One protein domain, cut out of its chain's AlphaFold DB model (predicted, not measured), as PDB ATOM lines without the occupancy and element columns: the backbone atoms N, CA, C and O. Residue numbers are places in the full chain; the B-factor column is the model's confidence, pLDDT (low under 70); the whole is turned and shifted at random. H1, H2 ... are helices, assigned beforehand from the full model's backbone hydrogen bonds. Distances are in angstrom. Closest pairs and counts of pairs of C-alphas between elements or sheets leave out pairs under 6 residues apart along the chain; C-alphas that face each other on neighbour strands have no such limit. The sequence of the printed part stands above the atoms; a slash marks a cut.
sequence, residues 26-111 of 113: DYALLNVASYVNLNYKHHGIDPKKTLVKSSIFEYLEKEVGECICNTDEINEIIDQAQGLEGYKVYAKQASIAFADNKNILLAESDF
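What this domain is: This is residues 26 to 111 of the 113 residues of an uncharacterized protein of Bathymodiolus heckerae thiotrophic gill symbiont (UniProt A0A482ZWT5). One long helix, H5, runs along one side of the model; H1 crosses it near its middle, H4 makes a corner with its first end, and H2 packs on its other end. The short helix H3 lies near the end of H1 and beside H4, between two long loops, residues 43 to 55 and 60 to 70, while residues 101 to 111 after H5 fold back toward it. You will find 86 printed residues with five named helices, H1 to H5 in chain order, and no named strand: the class is all helix, with 45 residues in the helices. The whole is compact, with a radius of gyration of the C-alphas of 12.8 A, and the C-alphas span 34 by 30 by 20 A.

Where its parts are: Find C-alpha 28 at (101.490, 239.768, 212.371); from there H1 runs over residues 28 to 37, 14.2 A from first to last C-alpha. Past Leu 38, look at residues 39 to 42 for H2, 5.3 A long. Read on to C-alpha 56 at (101.152, 251.990, 224.350), where H3, residues 56 to 59, begins; it is 5.2 A long. H4 follows at residues 71 to 80, 14.4 A long. H5, residues 84 to 100, is the longest helix at 24.4 A and ends at C-alpha 100, (92.769, 255.532, 205.599).

How they stand to each other: Start at the hub, H5, which touches three helices. H1 touches it about perpendicular, at 75 degrees; its closest C-alphas, those of Ser 34 and Ala 91, are 4.8 A apart. H2 touches H5 at residues 95 to 99 alone, with the C-alphas of His 42 and Ala 99 closest at 4.4 A. H4 and H5 only just touch, with 3 pairs of C-alphas within 8 A, and only at the corner by their link; the closest C-alphas, of Ile 78 and Tyr 87, are 5.6 A apart, and the lines are about perpendicular at 76 degrees. H1 and H4 touch at a steep tilt of 65 degrees, opposite ways, with the C-alphas of Leu 30 and Ile 77 closest at 5.6 A. H3 is close to but not clearly touching H1, where the C-alphas of Asn 37 and Ile 56 come closest at 5.1 A. It is also close to but not clearly touching H4, with the C-alphas of Tyr 59 and Ile 74 closest at 6.3 A. H3 and H5 are only just apart, at 8.0 A, H2 and H4 are apart, and H1 and H2 meet only through their link. In H1, H4 and H5 every O i to N i+4 pair is within hydrogen-bond range; H2 and H3 are too short for such a pair, and each has its one O i to N i+3 pair within range.

The domain as a whole: The two C-alphas farthest apart, those of Asp 26 and Lys 49, are 36.5 A apart. The links H2 to H3, 13 residues, and H3 to H4, 11 residues, are long; H1 to H2 and H4 to H5 are tight. The printed part has no cut, its mean pLDDT is 94.7, and no printed residue is under 70.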
ATOM      1  N   ASP A  26     105.527 236.800 210.034       89.88
ATOM      2  CA  ASP A  26     106.558 237.333 210.932       89.88
ATOM      3  C   ASP A  26     106.192 238.690 211.551       89.88
ATOM      4  O   ASP A  26     106.534 238.952 212.693       89.88
ATOM      5  N   TYR A  27     105.427 239.527 210.838       92.81
ATOM      6  CA  TYR A  27     105.014 240.864 211.298       92.81
ATOM      7  C   TYR A  27     103.559 240.929 211.783       92.81
ATOM      8  O   TYR A  27     102.991 242.019 211.920       92.81
ATOM      9  N   ALA A  28     102.901 239.785 211.987       94.94
ATOM     10  CA  ALA A  28     101.490 239.768 212.371       94.94
ATOM     11  C   ALA A  28     101.272 240.372 213.765       94.94
ATOM     12  O   ALA A  28     100.361 241.183 213.945       94.94
ATOM     13  N   LEU A  29     102.126 240.022 214.733       94.44
ATOM     14  CA  LEU A  29     102.054 240.562 216.092       94.44
ATOM     15  C   LEU A  29     102.365 242.057 216.118       94.44
ATOM     16  O   LEU A  29     101.597 242.810 216.709       94.44
ATOM     17  N   LEU A  30     103.402 242.498 215.400       96.38
ATOM     18  CA  LEU A  30     103.737 243.915 215.267       96.38
ATOM     19  C   LEU A  30     102.556 244.737 214.717       96.38
ATOM     20  O   LEU A  30     102.168 245.740 215.315       96.38
ATOM     21  N   ASN A  31     101.918 244.271 213.636       96.38
ATOM     22  CA  ASN A  31     100.728 244.916 213.069       96.38
ATOM     23  C   ASN A  31      99.569 245.006 214.067       96.38
ATOM     24  O   ASN A  31      98.946 246.062 214.209       96.38
ATOM     25  N   VAL A  32      99.258 243.900 214.749       96.00
ATOM     26  CA  VAL A  32      98.152 243.851 215.715       96.00
ATOM     27  C   VAL A  32      98.451 244.725 216.929       96.00
ATOM     28  O   VAL A  32      97.564 245.454 217.369       96.00
ATOM     29  N   ALA A  33      99.687 244.723 217.428       96.56
ATOM     30  CA  ALA A  33     100.116 245.586 218.520       96.56
ATOM     31  C   ALA A  33      99.931 247.065 218.155       96.56
ATOM     32  O   ALA A  33      99.313 247.808 218.918       96.56
ATOM     33  N   SER A  34     100.367 247.491 216.961       96.56
ATOM     34  CA  SER A  34     100.129 248.857 216.472       96.56
ATOM     35  C   SER A  34      98.636 249.177 216.342       96.56
ATOM     36  O   SER A  34      98.197 250.255 216.748       96.56
ATOM     37  N   TYR A  35      97.836 248.238 215.821       96.25
ATOM     38  CA  TYR A  35      96.390 248.417 215.675       96.25
ATOM     39  C   TYR A  35      95.687 248.601 217.023       96.25
ATOM     40  O   TYR A  35      94.874 249.509 217.172       96.25
ATOM     41  N   VAL A  36      95.988 247.745 218.002       96.00
ATOM     42  CA  VAL A  36      95.371 247.773 219.335       96.00
ATOM     43  C   VAL A  36      95.800 249.025 220.093       96.00
ATOM     44  O   VAL A  36      94.941 249.767 220.573       96.00
ATOM     45  N   ASN A  37      97.104 249.311 220.136       96.56
ATOM     46  CA  ASN A  37      97.643 250.416 220.926       96.56
ATOM     47  C   ASN A  37      97.160 251.788 220.442       96.56
ATOM     48  O   ASN A  37      96.949 252.695 221.253       96.56
ATOM     49  N   LEU A  38      96.953 251.944 219.134       96.56
ATOM     50  CA  LEU A  38      96.566 253.214 218.517       96.56
ATOM     51  C   LEU A  38      95.127 253.210 217.993       96.56
ATOM     52  O   LEU A  38      94.731 254.139 217.293       96.56
ATOM     53  N   ASN A  39      94.316 252.216 218.377       95.69
ATOM     54  CA  ASN A  39      92.959 252.027 217.859       95.69
ATOM     55  C   ASN A  39      92.094 253.291 217.960       95.69
ATOM     56  O   ASN A  39      91.381 253.663 217.030       95.69
ATOM     57  N   TYR A  40      92.204 253.989 219.089       95.38
ATOM     58  CA  TYR A  40      91.461 255.216 219.354       95.38
ATOM     59  C   TYR A  40      91.742 256.316 218.314       95.38
ATOM     60  O   TYR A  40      90.827 257.063 217.972       95.38
ATOM     61  N   LYS A  41      92.958 256.374 217.746       95.06
ATOM     62  CA  LYS A  41      93.312 257.294 216.653       95.06
ATOM     63  C   LYS A  41      92.587 256.918 215.365       95.06
ATOM     64  O   LYS A  41      91.949 257.775 214.761       95.06
ATOM     65  N   HIS A  42      92.597 255.637 214.986       92.44
ATOM     66  CA  HIS A  42      91.920 255.157 213.766       92.44
ATOM     67  C   HIS A  42      90.396 255.251 213.860       92.44
ATOM     68  O   HIS A  42      89.711 255.078 212.861       92.44
ATOM     69  N   HIS A  43      89.859 255.474 215.059       92.56
ATOM     70  CA  HIS A  43      88.438 255.674 215.318       92.56
ATOM     71  C   HIS A  43      88.077 257.132 215.654       92.56
ATOM     72  O   HIS A  43      86.919 257.402 215.972       92.56
ATOM     73  N   GLY A  44      89.030 258.071 215.581       92.69
ATOM     74  CA  GLY A  44      88.784 259.497 215.829       92.69
ATOM     75  C   GLY A  44      88.325 259.817 217.256       92.69
ATOM     76  O   GLY A  44      87.597 260.786 217.472       92.69
ATOM     77  N   ILE A  45      88.701 258.990 218.234       93.75
ATOM     78  CA  ILE A  45      88.323 259.173 219.636       93.75
ATOM     79  C   ILE A  45      89.251 260.214 220.262       93.75
ATOM     80  O   ILE A  45      90.462 260.018 220.319       93.75
ATOM     81  N   ASP A  46      88.668 261.302 220.767       91.94
ATOM     82  CA  ASP A  46      89.378 262.359 221.492       91.94
ATOM     83  C   ASP A  46      89.625 261.939 222.957       91.94
ATOM     84  O   ASP A  46      88.665 261.888 223.737       91.94
ATOM     85  N   PRO A  47      90.884 261.685 223.376       91.56
ATOM     86  CA  PRO A  47      91.198 261.276 224.746       91.56
ATOM     87  C   PRO A  47      90.867 262.340 225.801       91.56
ATOM     88  O   PRO A  47      90.765 262.021 226.983       91.56
ATOM     89  N   LYS A  48      90.690 263.608 225.398       92.62
ATOM     90  CA  LYS A  48      90.290 264.693 226.310       92.62
ATOM     91  C   LYS A  48      88.803 264.640 226.655       92.62
ATOM     92  O   LYS A  48      88.389 265.240 227.644       92.62
ATOM     93  N   LYS A  49      87.997 263.958 225.836       96.00
ATOM     94  CA  LYS A  49      86.538 263.842 225.999       96.00
ATOM     95  C   LYS A  49      86.100 262.436 226.388       96.00
ATOM     96  O   LYS A  49      85.092 262.285 227.071       96.00
ATOM     97  N   THR A  50      86.850 261.425 225.961       95.62
ATOM     98  CA  THR A  50      86.525 260.015 226.159       95.62
ATOM     99  C   THR A  50      87.693 259.313 226.824       95.62
ATOM    100  O   THR A  50      88.841 259.493 226.428       95.62
ATOM    101  N   LEU A  51      87.396 258.464 227.807       93.88
ATOM    102  CA  LEU A  51      88.412 257.625 228.423       93.88
ATOM    103  C   LEU A  51      89.019 256.685 227.375       93.88
ATOM    104  O   LEU A  51      88.334 255.818 226.836       93.88
ATOM    105  N   VAL A  52      90.317 256.839 227.135       93.31
ATOM    106  CA  VAL A  52      91.119 255.921 226.328       93.31
ATOM    107  C   VAL A  52      92.060 255.172 227.262       93.31
ATOM    108  O   VAL A  52      92.746 255.774 228.086       93.31
ATOM    109  N   LYS A  53      92.078 253.845 227.135       90.94
ATOM    110  CA  LYS A  53      93.027 252.959 227.808       90.94
ATOM    111  C   LYS A  53      93.727 252.126 226.746       90.94
ATOM    112  O   LYS A  53      93.068 251.515 225.910       90.94
ATOM    113  N   SER A  54      95.047 252.170 226.766       93.00
ATOM    114  CA  SER A  54      95.936 251.519 225.811       93.00
ATOM    115  C   SER A  54      97.235 251.200 226.537       93.00
ATOM    116  O   SER A  54      97.649 251.997 227.378       93.00
ATOM    117  N   SER A  55      97.872 250.079 226.201       94.75
ATOM    118  CA  SER A  55      99.176 249.696 226.749       94.75
ATOM    119  C   SER A  55     100.340 250.324 225.981       94.75
ATOM    120  O   SER A  55     101.489 249.960 226.202       94.75
ATOM    121  N   ILE A  56     100.091 251.305 225.101       95.50
ATOM    122  CA  ILE A  56     101.152 251.990 224.350       95.50
ATOM    123  C   ILE A  56     102.275 252.508 225.260       95.50
ATOM    124  O   ILE A  56     103.435 252.448 224.879       95.50
ATOM    125  N   PHE A  57     101.971 252.973 226.473       94.75
ATOM    126  CA  PHE A  57     102.999 253.478 227.383       94.75
ATOM    127  C   PHE A  57     103.853 252.371 228.011       94.75
ATOM    128  O   PHE A  57     105.015 252.639 228.311       94.75
ATOM    129  N   GLU A  58     103.354 251.136 228.111       96.25
ATOM    130  CA  GLU A  58     104.167 249.969 228.480       96.25
ATOM    131  C   GLU A  58     105.206 249.666 227.386       96.25
ATOM    132  O   GLU A  58     106.360 249.402 227.699       96.25
ATOM    133  N   TYR A  59     104.837 249.810 226.104       96.12
ATOM    134  CA  TYR A  59     105.763 249.649 224.965       96.12
ATOM    135  C   TYR A  59     106.785 250.787 224.865       96.12
ATOM    136  O   TYR A  59     107.873 250.605 224.333       96.12
ATOM    137  N   LEU A  60     106.418 251.985 225.323       95.06
ATOM    138  CA  LEU A  60     107.267 253.173 225.249       95.06
ATOM    139  C   LEU A  60     108.123 253.389 226.505       95.06
ATOM    140  O   LEU A  60     108.754 254.442 226.594       95.06
ATOM    141  N   GLU A  61     108.104 252.454 227.462       90.44
ATOM    142  CA  GLU A  61     108.770 252.567 228.771       90.44
ATOM    143  C   GLU A  61     108.367 253.842 229.543       90.44
ATOM    144  O   GLU A  61     109.166 254.482 230.229       90.44
ATOM    145  N   LYS A  62     107.101 254.247 229.399       92.94
ATOM    146  CA  LYS A  62     106.520 255.468 229.983       92.94
ATOM    147  C   LYS A  62     105.306 255.193 230.873       92.94
ATOM    148  O   LYS A  62     104.665 256.148 231.311       92.94
ATOM    149  N   GLU A  63     104.951 253.926 231.096       93.12
ATOM    150  CA  GLU A  63     103.800 253.570 231.927       93.12
ATOM    151  C   GLU A  63     103.997 254.057 233.366       93.12
ATOM    152  O   GLU A  63     105.082 253.953 233.943       93.12
ATOM    153  N   VAL A  64     102.932 254.612 233.946       87.31
ATOM    154  CA  VAL A  64     102.946 255.141 235.309       87.31
ATOM    155  C   VAL A  64     102.147 254.187 236.185       87.31
ATOM    156  O   VAL A  64     100.949 254.369 236.398       87.31
ATOM    157  N   GLY A  65     102.819 253.161 236.705       88.19
ATOM    158  CA  GLY A  65     102.221 252.193 237.618       88.19
ATOM    159  C   GLY A  65     102.690 250.770 237.363       88.19
ATOM    160  O   GLY A  65     103.791 250.541 236.871       88.19
ATOM    161  N   GLU A  66     101.846 249.816 237.745       90.38
ATOM    162  CA  GLU A  66     102.085 248.400 237.486       90.38
ATOM    163  C   GLU A  66     101.767 248.075 236.024       90.38
ATOM    164  O   GLU A  66     100.647 248.295 235.558       90.38
ATOM    165  N   CYS A  67     102.756 247.531 235.317       92.19
ATOM    166  CA  CYS A  67     102.571 246.969 233.986       92.19
ATOM    167  C   CYS A  67     101.744 245.680 234.072       92.19
ATOM    168  O   CYS A  67     101.925 244.868 234.983       92.19
ATOM    169  N   ILE A  68     100.852 245.485 233.104       93.25
ATOM    170  CA  ILE A  68     100.000 244.290 233.009       93.25
ATOM    171  C   ILE A  68     100.367 243.419 231.808       93.25
ATOM    172  O   ILE A  68     100.000 242.241 231.767       93.25
ATOM    173  N   CYS A  69     101.069 243.979 230.822       94.81
ATOM    174  CA  CYS A  69     101.594 243.233 229.693       94.81
ATOM    175  C   CYS A  69     102.875 242.485 230.081       94.81
ATOM    176  O   CYS A  69     103.651 242.916 230.933       94.81
ATOM    177  N   ASN A  70     103.111 241.348 229.425       96.00
ATOM    178  CA  ASN A  70     104.369 240.626 229.562       96.00
ATOM    179  C   ASN A  70     105.488 241.417 228.858       96.00
ATOM    180  O   ASN A  70     105.376 241.730 227.674       96.00
ATOM    181  N   THR A  71     106.549 241.744 229.595       94.88
ATOM    182  CA  THR A  71     107.670 242.547 229.088       94.88
ATOM    183  C   THR A  71     108.496 241.819 228.028       94.88
ATOM    184  O   THR A  71     108.929 242.460 227.077       94.88
ATOM    185  N   ASP A  72     108.676 240.502 228.143       96.62
ATOM    186  CA  ASP A  72     109.420 239.711 227.156       96.62
ATOM    187  C   ASP A  72     108.695 239.728 225.802       96.62
ATOM    188  O   ASP A  72     109.301 240.033 224.780       96.62
ATOM    189  N   GLU A  73     107.372 239.538 225.806       95.81
ATOM    190  CA  GLU A  73     106.527 239.621 224.601       95.81
ATOM    191  C   GLU A  73     106.562 241.022 223.961       95.81
ATOM    192  O   GLU A  73     106.617 241.159 222.738       95.81
ATOM    193  N   ILE A  74     106.556 242.086 224.777       97.06
ATOM    194  CA  ILE A  74     106.715 243.463 224.282       97.06
ATOM    195  C   ILE A  74     108.075 243.629 223.598       97.06
ATOM    196  O   ILE A  74     108.133 244.161 222.488       97.06
ATOM    197  N   ASN A  75     109.149 243.171 224.239       96.81
ATOM    198  CA  ASN A  75     110.503 243.284 223.706       96.81
ATOM    199  C   ASN A  75     110.647 242.512 222.391       96.81
ATOM    200  O   ASN A  75     111.168 243.067 221.429       96.81
ATOM    201  N   GLU A  76     110.093 241.302 222.292       96.31
ATOM    202  CA  GLU A  76     110.091 240.526 221.046       96.31
ATOM    203  C   GLU A  76     109.369 241.257 219.899       96.31
ATOM    204  O   GLU A  76     109.838 241.249 218.757       96.31
ATOM    205  N   ILE A  77     108.250 241.935 220.182       96.81
ATOM    206  CA  ILE A  77     107.532 242.750 219.188       96.81
ATOM    207  C   ILE A  77     108.355 243.979 218.780       96.81
ATOM    208  O   ILE A  77     108.399 244.336 217.600       96.81
ATOM    209  N   ILE A  78     108.994 244.644 219.741       97.25
ATOM    210  CA  ILE A  78     109.838 245.816 219.490       97.25
ATOM    211  C   ILE A  78     111.080 245.422 218.672       97.25
ATOM    212  O   ILE A  78     111.454 246.133 217.735       97.25
ATOM    213  N   ASP A  79     111.675 244.266 218.949       96.31
ATOM    214  CA  ASP A  79     112.846 243.747 218.242       96.31
ATOM    215  C   ASP A  79     112.533 243.385 216.784       96.31
ATOM    216  O   ASP A  79     113.350 243.655 215.898       96.31
ATOM    217  N   GLN A  80     111.323 242.889 216.484       95.56
ATOM    218  CA  GLN A  80     110.852 242.717 215.095       95.56
ATOM    219  C   GLN A  80     110.856 244.037 214.314       95.56
ATOM    220  O   GLN A  80     111.055 244.045 213.098       95.56
ATOM    221  N   ALA A  81     110.647 245.158 215.008       95.94
ATOM    222  CA  ALA A  81     110.703 246.495 214.437       95.94
ATOM    223  C   ALA A  81     112.109 247.116 214.492       95.94
ATOM    224  O   ALA A  81     112.249 248.297 214.195       95.94
ATOM    225  N   GLN A  82     113.148 246.342 214.821       96.62
ATOM    226  CA  GLN A  82     114.531 246.812 214.972       96.62
ATOM    227  C   GLN A  82     114.697 247.819 216.123       96.62
ATOM    228  O   GLN A  82     115.480 248.769 216.035       96.62
ATOM    229  N   GLY A  83     113.961 247.601 217.215       97.19
ATOM    230  CA  GLY A  83     114.045 248.392 218.435       97.19
ATOM    231  C   GLY A  83     112.958 249.460 218.554       97.19
ATOM    232  O   GLY A  83     112.104 249.639 217.682       97.19
ATOM    233  N   LEU A  84     112.994 250.196 219.670       97.25
ATOM    234  CA  LEU A  84     111.925 251.113 220.075       97.25
ATOM    235  C   LEU A  84     111.619 252.191 219.026       97.25
ATOM    236  O   LEU A  84     110.456 252.456 218.728       97.25
ATOM    237  N   GLU A  85     112.642 252.808 218.435       96.75
ATOM    238  CA  GLU A  85     112.435 253.847 217.417       96.75
ATOM    239  C   GLU A  85     111.803 253.286 216.142       96.75
ATOM    240  O   GLU A  85     110.902 253.905 215.571       96.75
ATOM    241  N   GLY A  86     112.202 252.082 215.729       97.19
ATOM    242  CA  GLY A  86     111.586 251.417 214.590       97.19
ATOM    243  C   GLY A  86     110.138 251.013 214.876       97.19
ATOM    244  O   GLY A  86     109.275 251.222 214.022       97.19
ATOM    245  N   TYR A  87     109.825 250.582 216.104       97.44
ATOM    246  CA  TYR A  87     108.442 250.359 216.537       97.44
ATOM    247  C   TYR A  87     107.600 251.634 216.434       97.44
ATOM    248  O   TYR A  87     106.496 251.595 215.891       97.44
ATOM    249  N   LYS A  88     108.109 252.784 216.898       97.44
ATOM    250  CA  LYS A  88     107.384 254.062 216.811       97.44
ATOM    251  C   LYS A  88     107.086 254.448 215.366       97.44
ATOM    252  O   LYS A  88     105.947 254.800 215.059       97.44
ATOM    253  N   VAL A  89     108.087 254.380 214.487       96.94
ATOM    254  CA  VAL A  89     107.923 254.693 213.058       96.94
ATOM    255  C   VAL A  89     106.904 253.749 212.425       96.94
ATOM    256  O   VAL A  89     105.945 254.209 211.801       96.94
ATOM    257  N   TYR A  90     107.056 252.444 212.655       97.19
ATOM    258  CA  TYR A  90     106.146 251.435 212.128       97.19
ATOM    259  C   TYR A  90     104.711 251.658 212.606       97.19
ATOM    260  O   TYR A  90     103.785 251.708 211.799       97.19
ATOM    261  N   ALA A  91     104.515 251.847 213.913       97.31
ATOM    262  CA  ALA A  91     103.196 251.997 214.507       97.31
ATOM    263  C   ALA A  91     102.455 253.226 213.968       97.31
ATOM    264  O   ALA A  91     101.247 253.146 213.723       97.31
ATOM    265  N   LYS A  92     103.165 254.337 213.726       96.69
ATOM    266  CA  LYS A  92     102.610 255.534 213.075       96.69
ATOM    267  C   LYS A  92     102.188 255.243 211.639       96.69
ATOM    268  O   LYS A  92     101.036 255.483 211.285       96.69
ATOM    269  N   GLN A  93     103.083 254.674 210.832       96.38
ATOM    270  CA  GLN A  93     102.817 254.376 209.421       96.38
ATOM    271  C   GLN A  93     101.664 253.380 209.249       96.38
ATOM    272  O   GLN A  93     100.730 253.635 208.487       96.38
ATOM    273  N   ALA A  94     101.678 252.287 210.016       96.19
ATOM    274  CA  ALA A  94     100.599 251.305 210.035       96.19
ATOM    275  C   ALA A  94      99.269 251.952 210.456       96.19
ATOM    276  O   ALA A  94      98.238 251.730 209.824       96.19
ATOM    277  N   SER A  95      99.291 252.821 211.471       96.25
ATOM    278  CA  SER A  95      98.095 253.530 211.942       96.25
ATOM    279  C   SER A  95      97.495 254.485 210.921       96.25
ATOM    280  O   SER A  95      96.270 254.570 210.827       96.25
ATOM    281  N   ILE A  96      98.331 255.185 210.153       96.50
ATOM    282  CA  ILE A  96      97.874 256.031 209.047       96.50
ATOM    283  C   ILE A  96      97.146 255.164 208.011       96.50
ATOM    284  O   ILE A  96      96.021 255.484 207.635       96.50
ATOM    285  N   ALA A  97      97.713 254.011 207.638       95.94
ATOM    286  CA  ALA A  97      97.063 253.073 206.719       95.94
ATOM    287  C   ALA A  97      95.747 252.489 207.282       95.94
ATOM    288  O   ALA A  97      94.764 252.327 206.556       95.94
ATOM    289  N   PHE A  98      95.682 252.188 208.584       95.88
ATOM    290  CA  PHE A  98      94.454 251.705 209.229       95.88
ATOM    291  C   PHE A  98      93.343 252.757 209.252       95.88
ATOM    292  O   PHE A  98      92.167 252.407 209.105       95.88
ATOM    293  N   ALA A  99      93.703 254.023 209.456       95.56
ATOM    294  CA  ALA A  99      92.767 255.138 209.437       95.56
ATOM    295  C   ALA A  99      92.267 255.432 208.015       95.56
ATOM    296  O   ALA A  99      91.064 255.628 207.833       95.56
ATOM    297  N   ASP A 100      93.138 255.346 207.007       94.75
ATOM    298  CA  ASP A 100      92.769 255.532 205.599       94.75
ATOM    299  C   ASP A 100      91.731 254.495 205.137       94.75
ATOM    300  O   ASP A 100      90.690 254.848 204.585       94.75
ATOM    301  N   ASN A 101      91.893 253.225 205.536       92.38
ATOM    302  CA  ASN A 101      90.888 252.167 205.324       92.38
ATOM    303  C   ASN A 101      89.511 252.469 205.954       92.38
ATOM    304  O   ASN A 101      88.516 251.809 205.642       92.38
ATOM    305  N   LYS A 102      89.442 253.438 206.872       91.62
ATOM    306  CA  LYS A 102      88.222 253.921 207.533       91.62
ATOM    307  C   LYS A 102      87.805 255.318 207.058       91.62
ATOM    308  O   LYS A 102      86.830 255.847 207.589       91.62
ATOM    309  N   ASN A 103      88.478 255.888 206.057       93.06
ATOM    310  CA  ASN A 103      88.299 257.257 205.561       93.06
ATOM    311  C   ASN A 103      88.597 258.339 206.618       93.06
ATOM    312  O   ASN A 103      87.945 259.385 206.652       93.06
ATOM    313  N   ILE A 104      89.561 258.081 207.505       93.44
ATOM    314  CA  ILE A 104      90.057 259.036 208.500       93.44
ATOM    315  C   ILE A 104      91.481 259.430 208.112       93.44
ATOM    316  O   ILE A 104      92.355 258.579 207.977       93.44
ATOM    317  N   LEU A 105      91.716 260.732 207.954       92.88
ATOM    318  CA  LEU A 105      93.035 261.270 207.636       92.88
ATOM    319  C   LEU A 105      93.834 261.458 208.928       92.88
ATOM    320  O   LEU A 105      93.427 262.231 209.794       92.88
ATOM    321  N   LEU A 106      94.962 260.759 209.028       94.25
ATOM    322  CA  LEU A 106      95.975 260.960 210.060       94.25
ATOM    323  C   LEU A 106      97.316 261.285 209.397       94.25
ATOM    324  O   LEU A 106      97.644 260.744 208.341       94.25
ATOM    325  N   ALA A 107      98.100 262.136 210.043       93.62
ATOM    326  CA  ALA A 107      99.477 262.458 209.703       93.62
ATOM    327  C   ALA A 107     100.417 262.052 210.846       93.62
ATOM    328  O   ALA A 107      99.988 261.793 211.970       93.62
ATOM    329  N   GLU A 108     101.727 262.041 210.597       91.81
ATOM    330  CA  GLU A 108     102.708 261.714 211.642       91.81
ATOM    331  C   GLU A 108     102.628 262.650 212.858       91.81
ATOM    332  O   GLU A 108     102.878 262.217 213.984       91.81
ATOM    333  N   SER A 109     102.219 263.908 212.655       92.31
ATOM    334  CA  SER A 109     102.014 264.891 213.725       92.31
ATOM    335  C   SER A 109     100.875 264.536 214.683       92.31
ATOM    336  O   SER A 109     100.816 265.095 215.774       92.31
ATOM    337  N   ASP A 110      99.983 263.616 214.306       92.56
ATOM    338  CA  ASP A 110      98.879 263.177 215.164       92.56
ATOM    339  C   ASP A 110      99.321 262.171 216.236       92.56
ATOM    340  O   ASP A 110      98.510 261.773 217.079       92.56
ATOM    341  N   PHE A 111     100.590 261.756 216.233       92.00
ATOM    342  CA  PHE A 111     101.150 260.792 217.175       92.00
ATOM    343  C   PHE A 111     102.187 261.468 218.078       92.00
ATOM    344  O   PHE A 111     103.267 261.859 217.640       92.00
TER     345      PHE A 111